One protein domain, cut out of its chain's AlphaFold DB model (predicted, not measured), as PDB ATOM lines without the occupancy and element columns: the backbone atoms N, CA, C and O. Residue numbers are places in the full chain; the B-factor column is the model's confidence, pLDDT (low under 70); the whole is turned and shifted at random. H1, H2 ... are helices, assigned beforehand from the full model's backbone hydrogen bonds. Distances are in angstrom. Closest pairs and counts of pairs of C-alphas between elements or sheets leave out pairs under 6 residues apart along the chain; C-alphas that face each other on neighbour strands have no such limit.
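Overview. This is residues 75 to 114 of the 176 residues of an uncharacterized protein of Tanacetum cinerariifolium (UniProt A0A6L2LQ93). A flat helical hairpin: H1 runs out, a tight turn folds the chain back, and H2 returns beside it. The two helices meet near the turn and open apart toward their far ends. The printed part has 40 residues, with two named helices, H1 then H2, and no named strand; its class is all helix. It is only just loose, close to compact, with a radius of gyration of the C-alphas of 11.0 A and spans of 29 by 25 by 9 A.

Arrangement. H1, residues 79 to 92, and H2, residues 97 to 111, form a helical hairpin, running opposite ways at a shallow tilt of 23 degrees. They touch through residues 87 to 91 of H1 and 97 to 100 of H2 alone; the closest C-alphas, of Leu 90 and Glu 100, are 6.9 A apart. In both helices every O i to N i+4 pair is within hydrogen-bond range.

Along the chain. H1 begins at C-alpha 79 (177.118, 251.396, 243.788) and is 20.4 A long. H2 is 21.2 A long and ends at C-alpha 111 (170.583, 242.886, 248.335).

Size, cuts and confidence. The farthest C-alphas, of Lys 94 and Lys 114, are 31.7 A apart. The printed part has no cut. Residues 75 to 80, 95 to 100, 108 and 110 to 114 have pLDDT under 70.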
ATOM      1  N   ASN A  75     182.794 256.380 249.454       55.50
ATOM      2  CA  ASN A  75     181.406 255.908 249.236       55.50
ATOM      3  C   ASN A  75     180.561 256.732 248.218       55.50
ATOM      4  O   ASN A  75     179.396 256.440 247.977       55.50
ATOM      5  N   ALA A  76     181.136 257.780 247.620       55.97
ATOM      6  CA  ALA A  76     180.586 258.558 246.513       55.97
ATOM      7  C   ALA A  76     180.695 257.860 245.140       55.97
ATOM      8  O   ALA A  76     180.241 258.408 244.133       55.97
ATOM      9  N   ARG A  77     181.304 256.668 245.061       63.34
ATOM     10  CA  ARG A  77     181.245 255.850 243.844       63.34
ATOM     11  C   ARG A  77     179.814 255.383 243.609       63.34
ATOM     12  O   ARG A  77     179.083 255.068 244.545       63.34
ATOM     13  N   LYS A  78     179.420 255.315 242.336       68.38
ATOM     14  CA  LYS A  78     178.204 254.598 241.953       68.38
ATOM     15  C   LYS A  78     178.292 253.178 242.537       68.38
ATOM     16  O   LYS A  78     179.380 252.597 242.583       68.38
ATOM     17  N   THR A  79     177.177 252.668 243.050       62.69
ATOM     18  CA  THR A  79     177.118 251.396 243.788       62.69
ATOM     19  C   THR A  79     177.709 250.235 242.986       62.69
ATOM     20  O   THR A  79     178.396 249.394 243.550       62.69
ATOM     21  N   ASP A  80     177.536 250.236 241.665       69.62
ATOM     22  CA  ASP A  80     178.155 249.296 240.723       69.62
ATOM     23  C   ASP A  80     179.699 249.349 240.728       69.62
ATOM     24  O   ASP A  80     180.365 248.312 240.746       69.62
ATOM     25  N   GLY A  81     180.285 250.545 240.772       80.00
ATOM     26  CA  GLY A  81     181.733 250.752 240.766       80.00
ATOM     27  C   GLY A  81     182.429 250.291 242.047       80.00
ATOM     28  O   GLY A  81     183.559 249.815 241.976       80.00
ATOM     29  N   PHE A  82     181.760 250.396 243.198       81.56
ATOM     30  CA  PHE A  82     182.292 249.903 244.472       81.56
ATOM     31  C   PHE A  82     182.440 248.376 244.454       81.56
ATOM     32  O   PHE A  82     183.523 247.848 244.696       81.56
ATOM     33  N   TRP A  83     181.372 247.660 244.090       81.38
ATOM     34  CA  TRP A  83     181.390 246.195 244.062       81.38
ATOM     35  C   TRP A  83     182.325 245.633 242.998       81.38
ATOM     36  O   TRP A  83     182.968 244.618 243.237       81.38
ATOM     37  N   THR A  84     182.477 246.320 241.864       83.88
ATOM     38  CA  THR A  84     183.451 245.926 240.836       83.88
ATOM     39  C   THR A  84     184.880 245.900 241.387       83.88
ATOM     40  O   THR A  84     185.638 244.987 241.083       83.88
ATOM     41  N   GLU A  85     185.244 246.860 242.236       84.06
ATOM     42  CA  GLU A  85     186.581 246.939 242.833       84.06
ATOM     43  C   GLU A  85     186.777 245.906 243.953       84.06
ATOM     44  O   GLU A  85     187.855 245.327 244.080       84.06
ATOM     45  N   VAL A  86     185.716 245.603 244.712       85.12
ATOM     46  CA  VAL A  86     185.728 244.507 245.696       85.12
ATOM     47  C   VAL A  86     185.938 243.165 244.990       85.12
ATOM     48  O   VAL A  86     186.748 242.357 245.438       85.12
ATOM     49  N   LEU A  87     185.261 242.930 243.865       84.50
ATOM     50  CA  LEU A  87     185.431 241.710 243.070       84.50
ATOM     51  C   LEU A  87     186.811 241.638 242.409       84.50
ATOM     52  O   LEU A  87     187.450 240.590 242.455       84.50
ATOM     53  N   ASP A  88     187.320 242.754 241.889       87.00
ATOM     54  CA  ASP A  88     188.678 242.852 241.345       87.00
ATOM     55  C   ASP A  88     189.744 242.541 242.414       87.00
ATOM     56  O   ASP A  88     190.706 241.817 242.154       87.00
ATOM     57  N   TYR A  89     189.549 242.991 243.659       85.25
ATOM     58  CA  TYR A  89     190.402 242.608 244.789       85.25
ATOM     59  C   TYR A  89     190.382 241.094 245.053       85.25
ATOM     60  O   TYR A  89     191.437 240.488 245.276       85.25
ATOM     61  N   LEU A  90     189.201 240.471 245.011       84.81
ATOM     62  CA  LEU A  90     189.059 239.026 245.204       84.81
ATOM     63  C   LEU A  90     189.725 238.241 244.057       84.81
ATOM     64  O   LEU A  90     190.466 237.288 244.320       84.81
ATOM     65  N   GLY A  91     189.553 238.691 242.811       82.06
ATOM     66  CA  GLY A  91     190.190 238.114 241.625       82.06
ATOM     67  C   GLY A  91     191.720 238.220 241.659       82.06
ATOM     68  O   GLY A  91     192.423 237.239 241.403       82.06
ATOM     69  N   LYS A  92     192.264 239.369 242.083       79.38
ATOM     70  CA  LYS A  92     193.716 239.575 242.273       79.38
ATOM     71  C   LYS A  92     194.313 238.665 243.342       79.38
ATOM     72  O   LYS A  92     195.465 238.250 243.216       79.38
ATOM     73  N   LYS A  93     193.544 238.317 244.378       73.94
ATOM     74  CA  LYS A  93     193.981 237.405 245.447       73.94
ATOM     75  C   LYS A  93     193.915 235.919 245.082       73.94
ATOM     76  O   LYS A  93     194.176 235.091 245.951       73.94
ATOM     77  N   LYS A  94     193.650 235.577 243.811       70.06
ATOM     78  CA  LYS A  94     193.525 234.191 243.321       70.06
ATOM     79  C   LYS A  94     192.504 233.381 244.119       70.06
ATOM     80  O   LYS A  94     192.691 232.193 244.372       70.06
ATOM     81  N   ILE A  95     191.423 234.030 244.526       67.00
ATOM     82  CA  ILE A  95     190.277 233.311 245.061       67.00
ATOM     83  C   ILE A  95     189.680 232.506 243.909       67.00
ATOM     84  O   ILE A  95     189.629 232.979 242.773       67.00
ATOM     85  N   ASN A  96     189.313 231.252 244.179       69.75
ATOM     86  CA  ASN A  96     188.796 230.356 243.151       69.75
ATOM     87  C   ASN A  96     187.672 231.059 242.358       69.75
ATOM     88  O   ASN A  96     186.764 231.620 242.966       69.75
ATOM     89  N   PRO A  97     187.656 231.009 241.016       66.00
ATOM     90  CA  PRO A  97     186.653 231.721 240.211       66.00
ATOM     91  C   PRO A  97     185.219 231.227 240.475       66.00
ATOM     92  O   PRO A  97     184.241 231.921 240.198       66.00
ATOM     93  N   VAL A  98     185.083 230.019 241.029       67.06
ATOM     94  CA  VAL A  98     183.819 229.482 241.550       67.06
ATOM     95  C   VAL A  98     183.345 230.290 242.758       67.06
ATOM     96  O   VAL A  98     182.176 230.653 242.810       67.06
ATOM     97  N   VAL A  99     184.270 230.618 243.664       67.62
ATOM     98  CA  VAL A  99     184.034 231.397 244.881       67.62
ATOM     99  C   VAL A  99     183.626 232.833 244.548       67.62
ATOM    100  O   VAL A  99     182.639 233.337 245.080       67.62
ATOM    101  N   GLU A 100     184.326 233.476 243.612       66.69
ATOM    102  CA  GLU A 100     183.973 234.817 243.126       66.69
ATOM    103  C   GLU A 100     182.533 234.851 242.590       66.69
ATOM    104  O   GLU A 100     181.723 235.689 242.993       66.69
ATOM    105  N   ARG A 101     182.166 233.876 241.746       70.38
ATOM    106  CA  ARG A 101     180.802 233.759 241.209       70.38
ATOM    107  C   ARG A 101     179.764 233.504 242.297       70.38
ATOM    108  O   ARG A 101     178.681 234.081 242.225       70.38
ATOM    109  N   THR A 102     180.057 232.675 243.299       73.88
ATOM    110  CA  THR A 102     179.122 232.440 244.410       73.88
ATOM    111  C   THR A 102     178.936 233.672 245.281       73.88
ATOM    112  O   THR A 102     177.804 233.945 245.668       73.88
ATOM    113  N   ILE A 103     179.990 234.446 245.544       73.50
ATOM    114  CA  ILE A 103     179.897 235.704 246.296       73.50
ATOM    115  C   ILE A 103     179.007 236.700 245.539       73.50
ATOM    116  O   ILE A 103     178.074 237.246 246.127       73.50
ATOM    117  N   CYS A 104     179.216 236.866 244.227       70.31
ATOM    118  CA  CYS A 104     178.377 237.718 243.376       70.31
ATOM    119  C   CYS A 104     176.901 237.313 243.402       70.31
ATOM    120  O   CYS A 104     176.032 238.156 243.615       70.31
ATOM    121  N   LEU A 105     176.610 236.027 243.172       70.31
ATOM    122  CA  LEU A 105     175.238 235.519 243.089       70.31
ATOM    123  C   LEU A 105     174.509 235.636 244.431       70.31
ATOM    124  O   LEU A 105     173.382 236.123 244.467       70.31
ATOM    125  N   LYS A 106     175.172 235.256 245.529       70.88
ATOM    126  CA  LYS A 106     174.608 235.354 246.883       70.88
ATOM    127  C   LYS A 106     174.344 236.801 247.278       70.88
ATOM    128  O   LYS A 106     173.292 237.104 247.829       70.88
ATOM    129  N   TRP A 107     175.277 237.705 246.982       70.44
ATOM    130  CA  TRP A 107     175.097 239.119 247.298       70.44
ATOM    131  C   TRP A 107     173.940 239.734 246.503       70.44
ATOM    132  O   TRP A 107     173.119 240.458 247.062       70.44
ATOM    133  N   TRP A 108     173.820 239.387 245.219       67.56
ATOM    134  CA  TRP A 108     172.716 239.848 244.380       67.56
ATOM    135  C   TRP A 108     171.358 239.312 244.863       67.56
ATOM    136  O   TRP A 108     170.390 240.064 244.881       67.56
ATOM    137  N   GLU A 109     171.285 238.066 245.344       71.56
ATOM    138  CA  GLU A 109     170.067 237.520 245.967       71.56
ATOM    139  C   GLU A 109     169.706 238.174 247.310       71.56
ATOM    140  O   GLU A 109     168.521 238.285 247.626       71.56
ATOM    141  N   GLN A 110     170.699 238.592 248.102       66.12
ATOM    142  CA  GLN A 110     170.481 239.179 249.429       66.12
ATOM    143  C   GLN A 110     170.131 240.675 249.366       66.12
ATOM    144  O   GLN A 110     169.357 241.157 250.194       66.12
ATOM    145  N   VAL A 111     170.708 241.419 248.414       62.59
ATOM    146  CA  VAL A 111     170.583 242.886 248.335       62.59
ATOM    147  C   VAL A 111     169.521 243.342 247.344       62.59
ATOM    148  O   VAL A 111     168.952 244.414 247.539       62.59
ATOM    149  N   VAL A 112     169.197 242.555 246.313       64.56
ATOM    150  CA  VAL A 112     168.046 242.862 245.455       64.56
ATOM    151  C   VAL A 112     166.780 242.452 246.209       64.56
ATOM    152  O   VAL A 112     166.563 241.256 246.416       64.56
ATOM    153  N   PRO A 113     165.907 243.397 246.615       59.78
ATOM    154  CA  PRO A 113     164.626 243.031 247.192       59.78
ATOM    155  C   PRO A 113     163.894 242.164 246.176       59.78
ATOM    156  O   PRO A 113     163.791 242.534 245.001       59.78
ATOM    157  N   LYS A 114     163.383 241.008 246.608       66.19
ATOM    158  CA  LYS A 114     162.466 240.213 245.791       66.19
ATOM    159  C   LYS A 114     161.192 241.031 245.621       66.19
ATOM    160  O   LYS A 114     160.245 240.888 246.389       66.19
TER     161      LYS A 114